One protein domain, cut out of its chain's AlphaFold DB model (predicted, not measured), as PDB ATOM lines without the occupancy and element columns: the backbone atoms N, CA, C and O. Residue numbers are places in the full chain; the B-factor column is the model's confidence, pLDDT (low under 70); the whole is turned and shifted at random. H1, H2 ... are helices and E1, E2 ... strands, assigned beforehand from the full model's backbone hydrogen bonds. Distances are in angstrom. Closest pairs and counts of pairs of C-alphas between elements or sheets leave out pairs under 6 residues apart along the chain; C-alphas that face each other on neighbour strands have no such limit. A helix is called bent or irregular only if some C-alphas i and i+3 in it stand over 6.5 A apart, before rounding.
ATOM      1  N   VAL A  10      41.202 -51.390 -33.033       92.06
ATOM      2  CA  VAL A  10      41.243 -50.230 -33.946       92.06
ATOM      3  C   VAL A  10      40.379 -50.456 -35.191       92.06
ATOM      4  O   VAL A  10      39.845 -49.509 -35.762       92.06
ATOM      5  N   ASN A  11      40.183 -51.717 -35.577       91.62
ATOM      6  CA  ASN A  11      39.411 -52.107 -36.755       91.62
ATOM      7  C   ASN A  11      37.926 -52.356 -36.442       91.62
ATOM      8  O   ASN A  11      37.198 -52.896 -37.277       91.62
ATOM      9  N   MET A  12      37.458 -51.990 -35.242       90.44
ATOM     10  CA  MET A  12      36.050 -52.138 -34.888       90.44
ATOM     11  C   MET A  12      35.143 -51.315 -35.820       90.44
ATOM     12  O   MET A  12      35.463 -50.172 -36.163       90.44
ATOM     13  N   PRO A  13      33.965 -51.846 -36.188       88.88
ATOM     14  CA  PRO A  13      32.986 -51.116 -36.979       88.88
ATOM     15  C   PRO A  13      32.582 -49.788 -36.337       88.88
ATOM     16  O   PRO A  13      32.231 -49.729 -35.163       88.88
ATOM     17  N   ARG A  14      32.543 -48.708 -37.122       85.56
ATOM     18  CA  ARG A  14      32.182 -47.371 -36.611       85.56
ATOM     19  C   ARG A  14      30.753 -47.270 -36.071       85.56
ATOM     20  O   ARG A  14      30.507 -46.469 -35.174       85.56
ATOM     21  N   HIS A  15      29.818 -48.068 -36.591       86.19
ATOM     22  CA  HIS A  15      28.408 -48.019 -36.180       86.19
ATOM     23  C   HIS A  15      28.203 -48.399 -34.704       86.19
ATOM     24  O   HIS A  15      27.242 -47.965 -34.081       86.19
ATOM     25  N   PHE A  16      29.148 -49.136 -34.122       86.94
ATOM     26  CA  PHE A  16      29.193 -49.451 -32.700       86.94
ATOM     27  C   PHE A  16      29.384 -48.228 -31.788       86.94
ATOM     28  O   PHE A  16      29.131 -48.301 -30.584       86.94
ATOM     29  N   PHE A  17      29.832 -47.103 -32.332       87.69
ATOM     30  CA  PHE A  17      30.175 -45.911 -31.565       87.69
ATOM     31  C   PHE A  17      29.475 -44.672 -32.131       87.69
ATOM     32  O   PHE A  17      30.073 -43.601 -32.223       87.69
ATOM     33  N   TRP A  18      28.207 -44.819 -32.530       84.75
ATOM     34  CA  TRP A  18      27.381 -43.703 -32.995       84.75
ATOM     35  C   TRP A  18      27.384 -42.559 -31.967       84.75
ATOM     36  O   TRP A  18      27.203 -42.804 -30.779       84.75
ATOM     37  N   GLU A  19      27.629 -41.320 -32.413       87.56
ATOM     38  CA  GLU A  19      27.756 -40.114 -31.562       87.56
ATOM     39  C   GLU A  19      28.904 -40.124 -30.531       87.56
ATOM     40  O   GLU A  19      28.971 -39.252 -29.660       87.56
ATOM     41  N   CYS A  20      29.844 -41.068 -30.623       92.25
ATOM     42  CA  CYS A  20      31.015 -41.064 -29.755       92.25
ATOM     43  C   CYS A  20      31.941 -39.883 -30.077       92.25
ATOM     44  O   CYS A  20      32.259 -39.610 -31.234       92.25
ATOM     45  N   LEU A  21      32.398 -39.193 -29.033       94.25
ATOM     46  CA  LEU A  21      33.342 -38.084 -29.135       94.25
ATOM     47  C   LEU A  21      34.793 -38.567 -29.208       94.25
ATOM     48  O   LEU A  21      35.619 -37.933 -29.861       94.25
ATOM     49  N   HIS A  22      35.119 -39.645 -28.493       95.19
ATOM     50  CA  HIS A  22      36.479 -40.164 -28.394       95.19
ATOM     51  C   HIS A  22      36.489 -41.638 -27.983       95.19
ATOM     52  O   HIS A  22      35.783 -42.018 -27.047       95.19
ATOM     53  N   LEU A  23      37.335 -42.433 -28.642       95.31
ATOM     54  CA  LEU A  23      37.595 -43.834 -28.321       95.31
ATOM     55  C   LEU A  23      39.029 -43.988 -27.825       95.31
ATOM     56  O   LEU A  23      39.963 -43.568 -28.508       95.31
ATOM     57  N   ASN A  24      39.192 -44.627 -26.671       96.38
ATOM     58  CA  ASN A  24      40.498 -44.952 -26.119       96.38
ATOM     59  C   ASN A  24      40.802 -46.445 -26.312       96.38
ATOM     60  O   ASN A  24      40.391 -47.287 -25.513       96.38
ATOM     61  N   HIS A  25      41.551 -46.775 -27.362       94.94
ATOM     62  CA  HIS A  25      41.903 -48.159 -27.687       94.94
ATOM     63  C   HIS A  25      42.888 -48.806 -26.700       94.94
ATOM     64  O   HIS A  25      42.931 -50.034 -26.642       94.94
ATOM     65  N   ASP A  26      43.599 -48.030 -25.875       96.31
ATOM     66  CA  ASP A  26      44.516 -48.566 -24.855       96.31
ATOM     67  C   ASP A  26      43.760 -49.276 -23.722       96.31
ATOM     68  O   ASP A  26      44.294 -50.147 -23.040       96.31
ATOM     69  N   SER A  27      42.479 -48.943 -23.551       96.69
ATOM     70  CA  SER A  27      41.571 -49.581 -22.591       96.69
ATOM     71  C   SER A  27      40.898 -50.852 -23.130       96.69
ATOM     72  O   SER A  27      39.931 -51.338 -22.541       96.69
ATOM     73  N   ALA A  28      41.353 -51.377 -24.273       96.69
ATOM     74  CA  ALA A  28      40.687 -52.479 -24.951       96.69
ATOM     75  C   ALA A  28      40.592 -53.742 -24.081       96.69
ATOM     76  O   ALA A  28      41.589 -54.297 -23.623       96.69
ATOM     77  N   VAL A  29      39.370 -54.249 -23.925       96.88
ATOM     78  CA  VAL A  29      39.071 -55.511 -23.245       96.88
ATOM     79  C   VAL A  29      38.466 -56.485 -24.244       96.88
ATOM     80  O   VAL A  29      37.548 -56.136 -24.989       96.88
ATOM     81  N   ARG A  30      38.961 -57.728 -24.244       97.06
ATOM     82  CA  ARG A  30      38.414 -58.796 -25.086       97.06
ATOM     83  C   ARG A  30      37.005 -59.177 -24.626       97.06
ATOM     84  O   ARG A  30      36.769 -59.415 -23.434       97.06
ATOM     85  N   ALA A  31      36.094 -59.244 -25.589       96.81
ATOM     86  CA  ALA A  31      34.724 -59.673 -25.373       96.81
ATOM     87  C   ALA A  31      34.575 -61.198 -25.457       96.81
ATOM     88  O   ALA A  31      35.301 -61.866 -26.196       96.81
ATOM     89  N   ASP A  32      33.590 -61.729 -24.740       96.62
ATOM     90  CA  ASP A  32      33.086 -63.086 -24.927       96.62
ATOM     91  C   ASP A  32      31.852 -63.049 -25.835       96.62
ATOM     92  O   ASP A  32      30.731 -62.774 -25.404       96.62
ATOM     93  N   VAL A  33      32.075 -63.320 -27.120       95.12
ATOM     94  CA  VAL A  33      31.040 -63.274 -28.160       95.12
ATOM     95  C   VAL A  33      29.903 -64.263 -27.894       95.12
ATOM     96  O   VAL A  33      28.758 -63.970 -28.224       95.12
ATOM     97  N   SER A  34      30.182 -65.397 -27.239       96.00
ATOM     98  CA  SER A  34      29.163 -66.418 -26.945       96.00
ATOM     99  C   SER A  34      28.076 -65.927 -25.984       96.00
ATOM    100  O   SER A  34      27.001 -66.516 -25.894       96.00
ATOM    101  N   ARG A  35      28.352 -64.828 -25.274       96.94
ATOM    102  CA  ARG A  35      27.464 -64.224 -24.282       96.94
ATOM    103  C   ARG A  35      26.743 -62.983 -24.793       96.94
ATOM    104  O   ARG A  35      25.980 -62.384 -24.041       96.94
ATOM    105  N   GLN A  36      27.013 -62.564 -26.026       96.19
ATOM    106  CA  GLN A  36      26.443 -61.352 -26.596       96.19
ATOM    107  C   GLN A  36      25.096 -61.614 -27.261       96.19
ATOM    108  O   GLN A  36      24.865 -62.665 -27.853       96.19
ATOM    109  N   ASN A  37      24.237 -60.598 -27.237       95.81
ATOM    110  CA  ASN A  37      23.027 -60.553 -28.044       95.81
ATOM    111  C   ASN A  37      23.263 -59.644 -29.262       95.81
ATOM    112  O   ASN A  37      23.494 -58.443 -29.108       95.81
ATOM    113  N   TYR A  38      23.256 -60.196 -30.475       92.75
ATOM    114  CA  TYR A  38      23.528 -59.442 -31.700       92.75
ATOM    115  C   TYR A  38      22.752 -59.997 -32.893       92.75
ATOM    116  O   TYR A  38      22.466 -61.188 -32.967       92.75
ATOM    117  N   SER A  39      22.411 -59.115 -33.834       87.00
ATOM    118  CA  SER A  39      21.660 -59.464 -35.044       87.00
ATOM    119  C   SER A  39      22.572 -59.798 -36.228       87.00
ATOM    120  O   SER A  39      22.358 -60.799 -36.903       87.00
ATOM    121  N   VAL A  40      23.584 -58.962 -36.483       87.00
ATOM    122  CA  VAL A  40      24.436 -59.054 -37.683       87.00
ATOM    123  C   VAL A  40      25.863 -59.461 -37.342       87.00
ATOM    124  O   VAL A  40      26.379 -60.422 -37.903       87.00
ATOM    125  N   CYS A  41      26.518 -58.732 -36.438       89.56
ATOM    126  CA  CYS A  41      27.902 -58.999 -36.070       89.56
ATOM    127  C   CYS A  41      28.130 -58.770 -34.573       89.56
ATOM    128  O   CYS A  41      27.512 -57.875 -33.988       89.56
ATOM    129  N   PRO A  42      28.999 -59.576 -33.950       93.75
ATOM    130  CA  PRO A  42      29.368 -59.396 -32.559       93.75
ATOM    131  C   PRO A  42      30.371 -58.253 -32.387       93.75
ATOM    132  O   PRO A  42      31.009 -57.793 -33.336       93.75
ATOM    133  N   ARG A  43      30.577 -57.838 -31.137       94.19
ATOM    134  CA  ARG A  43      31.715 -56.993 -30.758       94.19
ATOM    135  C   ARG A  43      32.843 -57.865 -30.246       94.19
ATOM    136  O   ARG A  43      32.690 -58.505 -29.216       94.19
ATOM    137  N   HIS A  44      34.001 -57.844 -30.891       95.94
ATOM    138  CA  HIS A  44      35.162 -58.594 -30.396       95.94
ATOM    139  C   HIS A  44      35.916 -57.875 -29.268       95.94
ATOM    140  O   HIS A  44      36.635 -58.512 -28.491       95.94
ATOM    141  N   TRP A  45      35.722 -56.561 -29.144       96.69
ATOM    142  CA  TRP A  45      36.387 -55.721 -28.156       96.69
ATOM    143  C   TRP A  45      35.425 -54.707 -27.548       96.69
ATOM    144  O   TRP A  45      34.465 -54.267 -28.185       96.69
ATOM    145  N   TYR A  46      35.745 -54.290 -26.330       97.12
ATOM    146  CA  TYR A  46      35.186 -53.101 -25.702       97.12
ATOM    147  C   TYR A  46      36.310 -52.120 -25.422       97.12
ATOM    148  O   TYR A  46      37.397 -52.534 -25.033       97.12
ATOM    149  N   VAL A  47      36.043 -50.834 -25.602       96.94
ATOM    150  CA  VAL A  47      36.998 -49.745 -25.356       96.94
ATOM    151  C   VAL A  47      36.274 -48.620 -24.645       96.94
ATOM    152  O   VAL A  47      35.098 -48.394 -24.915       96.94
ATOM    153  N   ASP A  48      36.956 -47.892 -23.781       97.69
ATOM    154  CA  ASP A  48      36.441 -46.672 -23.180       97.69
ATOM    155  C   ASP A  48      36.013 -45.692 -24.276       97.69
ATOM    156  O   ASP A  48      36.805 -45.261 -25.121       97.69
ATOM    157  N   ALA A  49      34.724 -45.367 -24.263       96.38
ATOM    158  CA  ALA A  49      34.085 -44.531 -25.260       96.38
ATOM    159  C   ALA A  49      33.455 -43.317 -24.575       96.38
ATOM    160  O   ALA A  49      32.596 -43.447 -23.703       96.38
ATOM    161  N   THR A  50      33.891 -42.120 -24.956       97.38
ATOM    162  CA  THR A  50      33.379 -40.866 -24.397       97.38
ATOM    163  C   THR A  50      32.174 -40.388 -25.195       97.38
ATOM    164  O   THR A  50      32.254 -40.227 -26.412       97.38
ATOM    165  N   PHE A  51      31.076 -40.097 -24.505       96.50
ATOM    166  CA  PHE A  51      29.835 -39.580 -25.081       96.50
ATOM    167  C   PHE A  51      29.425 -38.271 -24.411       96.50
ATOM    168  O   PHE A  51      29.893 -37.934 -23.321       96.50
ATOM    169  N   LYS A  52      28.514 -37.541 -25.056       97.25
ATOM    170  CA  LYS A  52      27.794 -36.417 -24.454       97.25
ATOM    171  C   LYS A  52      26.424 -36.902 -23.978       97.25
ATOM    172  O   LYS A  52      25.679 -37.486 -24.755       97.25
ATOM    173  N   CYS A  53      26.081 -36.666 -22.715       96.75
ATOM    174  CA  CYS A  53      24.783 -37.045 -22.162       96.75
ATOM    175  C   CYS A  53      23.656 -36.282 -22.859       96.75
ATOM    176  O   CYS A  53      23.662 -35.054 -22.870       96.75
ATOM    177  N   SER A  54      22.647 -36.991 -23.373       94.94
ATOM    178  CA  SER A  54      21.526 -36.327 -24.051       94.94
ATOM    179  C   SER A  54      20.635 -35.497 -23.116       94.94
ATOM    180  O   SER A  54      19.969 -34.576 -23.576       94.94
ATOM    181  N   ARG A  55      20.646 -35.793 -21.805       94.06
ATOM    182  CA  ARG A  55      19.833 -35.105 -20.788       94.06
ATOM    183  C   ARG A  55      20.556 -33.918 -20.148       94.06
ATOM    184  O   ARG A  55      20.041 -32.811 -20.181       94.06
ATOM    185  N   CYS A  56      21.738 -34.133 -19.565       95.50
ATOM    186  CA  CYS A  56      22.473 -33.073 -18.859       95.50
ATOM    187  C   CYS A  56      23.586 -32.419 -19.687       95.50
ATOM    188  O   CYS A  56      24.244 -31.514 -19.196       95.50
ATOM    189  N   SER A  57      23.825 -32.862 -20.927       96.25
ATOM    190  CA  SER A  57      24.905 -32.371 -21.799       96.25
ATOM    191  C   SER A  57      26.341 -32.587 -21.304       96.25
ATOM    192  O   SER A  57      27.271 -32.285 -22.053       96.25
ATOM    193  N   GLU A  58      26.542 -33.163 -20.119       97.12
ATOM    194  CA  GLU A  58      27.870 -33.489 -19.599       97.12
ATOM    195  C   GLU A  58      28.530 -34.633 -20.366       97.12
ATOM    196  O   GLU A  58      27.868 -35.571 -20.830       97.12
ATOM    197  N   LYS A  59      29.858 -34.573 -20.474       97.56
ATOM    198  CA  LYS A  59      30.647 -35.672 -21.035       97.56
ATOM    199  C   LYS A  59      30.748 -36.805 -20.022       97.56
ATOM    200  O   LYS A  59      30.930 -36.569 -18.831       97.56
ATOM    201  N   PHE A  60      30.673 -38.040 -20.494       97.81
ATOM    202  CA  PHE A  60      30.888 -39.212 -19.654       97.81
ATOM    203  C   PHE A  60      31.550 -40.337 -20.444       97.81
ATOM    204  O   PHE A  60      31.417 -40.414 -21.666       97.81
ATOM    205  N   CYS A  61      32.252 -41.216 -19.732       97.31
ATOM    206  CA  CYS A  61      32.867 -42.402 -20.310       97.31
ATOM    207  C   CYS A  61      31.947 -43.612 -20.124       97.31
ATOM    208  O   CYS A  61      31.557 -43.935 -19.001       97.31
ATOM    209  N   PHE A  62      31.608 -44.279 -21.224       96.81
ATOM    210  CA  PHE A  62      31.050 -45.622 -21.212       96.81
ATOM    211  C   PHE A  62      32.215 -46.607 -21.260       96.81
ATOM    212  O   PHE A  62      32.773 -46.881 -22.324       96.81
ATOM    213  N   THR A  63      32.628 -47.079 -20.088       97.69
ATOM    214  CA  THR A  63      33.886 -47.816 -19.949       97.69
ATOM    215  C   THR A  63      33.818 -49.195 -20.600       97.69
ATOM    216  O   THR A  63      32.739 -49.782 -20.733       97.69
ATOM    217  N   ALA A  64      34.973 -49.757 -20.955       97.44
ATOM    218  CA  ALA A  64      35.073 -51.115 -21.485       97.44
ATOM    219  C   ALA A  64      34.473 -52.159 -20.519       97.44
ATOM    220  O   ALA A  64      33.763 -53.079 -20.932       97.44
ATOM    221  N   ALA A  65      34.691 -51.984 -19.210       97.31
ATOM    222  CA  ALA A  65      34.108 -52.837 -18.176       97.31
ATOM    223  C   ALA A  65      32.576 -52.704 -18.103       97.31
ATOM    224  O   ALA A  65      31.868 -53.702 -17.935       97.31
ATOM    225  N   GLU A  66      32.048 -51.484 -18.250       96.56
ATOM    226  CA  GLU A  66      30.606 -51.269 -18.264       96.56
ATOM    227  C   GLU A  66      29.958 -51.895 -19.506       96.56
ATOM    228  O   GLU A  66      28.941 -52.580 -19.378       96.56
ATOM    229  N   GLN A  67      30.571 -51.722 -20.678       97.19
ATOM    230  CA  GLN A  67      30.162 -52.362 -21.931       97.19
ATOM    231  C   GLN A  67      30.113 -53.885 -21.797       97.19
ATOM    232  O   GLN A  67      29.090 -54.496 -22.099       97.19
ATOM    233  N   LYS A  68      31.170 -54.495 -21.249       97.69
ATOM    234  CA  LYS A  68      31.212 -55.939 -21.000       97.69
ATOM    235  C   LYS A  68      30.025 -56.412 -20.167       97.69
ATOM    236  O   LYS A  68      29.344 -57.368 -20.527       97.69
ATOM    237  N   ARG A  69      29.721 -55.706 -19.074       97.12
ATOM    238  CA  ARG A  69      28.557 -56.011 -18.230       97.12
ATOM    239  C   ARG A  69      27.238 -55.856 -18.992       97.12
ATOM    240  O   ARG A  69      26.349 -56.691 -18.844       97.12
ATOM    241  N   TRP A  70      27.100 -54.797 -19.786       96.69
ATOM    242  CA  TRP A  70      25.895 -54.528 -20.574       96.69
ATOM    243  C   TRP A  70      25.575 -55.664 -21.539       96.69
ATOM    244  O   TRP A  70      24.459 -56.182 -21.522       96.69
ATOM    245  N   TYR A  71      26.552 -56.068 -22.341       97.12
ATOM    246  CA  TYR A  71      26.292 -57.008 -23.423       97.12
ATOM    247  C   TYR A  71      26.344 -58.470 -22.966       97.12
ATOM    248  O   TYR A  71      25.541 -59.263 -23.436       97.12
ATOM    249  N   GLU A  72      27.217 -58.831 -22.015       98.00
ATOM    250  CA  GLU A  72      27.439 -60.241 -21.631       98.00
ATOM    251  C   GLU A  72      26.696 -60.688 -20.364       98.00
ATOM    252  O   GLU A  72      26.650 -61.885 -20.058       98.00
ATOM    253  N   GLN A  73      26.192 -59.744 -19.562       97.44
ATOM    254  CA  GLN A  73      25.484 -60.054 -18.309       97.44
ATOM    255  C   GLN A  73      24.044 -59.552 -18.325       97.44
ATOM    256  O   GLN A  73      23.149 -60.267 -17.891       97.44
ATOM    257  N   LEU A  74      23.813 -58.330 -18.810       95.88
ATOM    258  CA  LEU A  74      22.467 -57.752 -18.875       95.88
ATOM    259  C   LEU A  74      21.728 -58.094 -20.177       95.88
ATOM    260  O   LEU A  74      20.518 -57.894 -20.241       95.88
ATOM    261  N   GLY A  75      22.434 -58.603 -21.194       95.19
ATOM    262  CA  GLY A  75      21.845 -59.068 -22.453       95.19
ATOM    263  C   GLY A  75      21.368 -57.952 -23.388       95.19
ATOM    264  O   GLY A  75      20.523 -58.201 -24.252       95.19
ATOM    265  N   PHE A  76      21.879 -56.725 -23.225       95.75
ATOM    266  CA  PHE A  76      21.625 -55.653 -24.191       95.75
ATOM    267  C   PHE A  76      22.185 -56.028 -25.564       95.75
ATOM    268  O   PHE A  76      23.223 -56.689 -25.655       95.75
ATOM    269  N   TYR A  77      21.525 -55.567 -26.628       95.06
ATOM    270  CA  TYR A  77      22.053 -55.747 -27.973       95.06
ATOM    271  C   TYR A  77      23.375 -54.994 -28.141       95.06
ATOM    272  O   TYR A  77      23.520 -53.872 -27.653       95.06
ATOM    273  N   VAL A  78      24.339 -55.594 -28.840       93.56
ATOM    274  CA  VAL A  78      25.677 -55.002 -29.031       93.56
ATOM    275  C   VAL A  78      25.668 -53.687 -29.814       93.56
ATOM    276  O   VAL A  78      26.631 -52.934 -29.754       93.56
ATOM    277  N   ASP A  79      24.617 -53.380 -30.565       90.44
ATOM    278  CA  ASP A  79      24.441 -52.102 -31.264       90.44
ATOM    279  C   ASP A  79      23.937 -50.975 -30.341       90.44
ATOM    280  O   ASP A  79      24.034 -49.796 -30.686       90.44
ATOM    281  N   SER A  80      23.454 -51.314 -29.143       92.06
ATOM    282  CA  SER A  80      23.025 -50.343 -28.139       92.06
ATOM    283  C   SER A  80      24.221 -49.575 -27.579       92.06
ATOM    284  O   SER A  80      25.317 -50.107 -27.468       92.06
ATOM    285  N   TYR A  81      24.017 -48.326 -27.162       90.75
ATOM    286  CA  TYR A  81      25.043 -47.522 -26.496       90.75
ATOM    287  C   TYR A  81      24.439 -46.679 -25.371       90.75
ATOM    288  O   TYR A  81      23.226 -46.458 -25.297       90.75
ATOM    289  N   ALA A  82      25.284 -46.210 -24.455       92.44
ATOM    290  CA  ALA A  82      24.841 -45.326 -23.389       92.44
ATOM    291  C   ALA A  82      24.559 -43.924 -23.957       92.44
ATOM    292  O   ALA A  82      25.479 -43.177 -24.265       92.44
ATOM    293  N   LYS A  83      23.278 -43.555 -24.068       93.12
ATOM    294  CA  LYS A  83      22.836 -42.204 -24.474       93.12
ATOM    295  C   LYS A  83      22.881 -41.177 -23.327       93.12
ATOM    296  O   LYS A  83      23.037 -39.976 -23.540       93.12
ATOM    297  N   ASN A  84      22.730 -41.660 -22.095       95.44
ATOM    298  CA  ASN A  84      22.691 -40.860 -20.872       95.44
ATOM    299  C   ASN A  84      23.841 -41.262 -19.942       95.44
ATOM    300  O   ASN A  84      24.196 -42.442 -19.865       95.44
ATOM    301  N   CYS A  85      24.377 -40.299 -19.189       96.44
ATOM    302  CA  CYS A  85      25.427 -40.561 -18.205       96.44
ATOM    303  C   CYS A  85      24.933 -41.498 -17.079       96.44
ATOM    304  O   CYS A  85      23.721 -41.685 -16.911       96.44
TER     305      CYS A  85
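This is residues 10 to 85 of the 159 residues of the protein "zf-trcl domain-containing protein" of Acaryochloris sp. RCC1774 (UniProt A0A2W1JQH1). A bent three-stranded sheet, E1 E2 E3, has helix H2 packed beside it at the end of E1 and the start of E2, while the short H1 only grazes it. Long loops make up much of the rest, and residues 73 to 85 fold back from H2 toward the end where E3 begins. The printed part has 76 residues, with two named helices and three named strands in the order H1 E1 E2 E3 H2; the sheet, all antiparallel, runs E1 E2 E3. The class is mixed, helices and strands, with under half of the residues in named elements. The whole is compact, with a radius of gyration of the C-alphas of 11.7 A and spans of 35 by 24 by 20 A.

H1 is residues 14 to 17, with C-alpha 14 at (32.182, -47.371, -36.611). E1, residues 22 to 30, is 19.0 A long and bends by 73 degrees at residue 26. E2, residues 45 to 52, is 21.5 A long and bends by 52 degrees at residue 48. E3 is residues 59 to 62, 10.0 A. H2, residues 64 to 72, is 11.9 A long and ends with C-alpha 72 at (27.439, -60.241, -21.631).

The strands form a meander, each the antiparallel neighbour of the one before. In the hairpin E1 and E2, at 152 degrees, N 29 and O 46 are 2.8 A apart, within hydrogen-bond range. In the hairpin E2 and E3, at 162 degrees, N 62 and O 49 are 2.8 A apart, also within range. H2 is on the sheet at a height of 5.5 A, beside the strands and only just over none, with 2 of its C-alphas falling on E2; its closest C-alphas to E2 are those of Ala 64 and Val 47, 4.5 A. H1 only grazes the sheet with residues 16 to 17, and is apart from H2. Every O i to N i+4 pair in H2 is within hydrogen-bond range; H1 is too short for such a pair.

The C-alphas farthest apart, those of Ser 34 and Cys 56, are 35.0 A apart. The printed part has no cut. The link from E1 to E2, 14 residues, is long. No printed residue is under 70 in pLDDT.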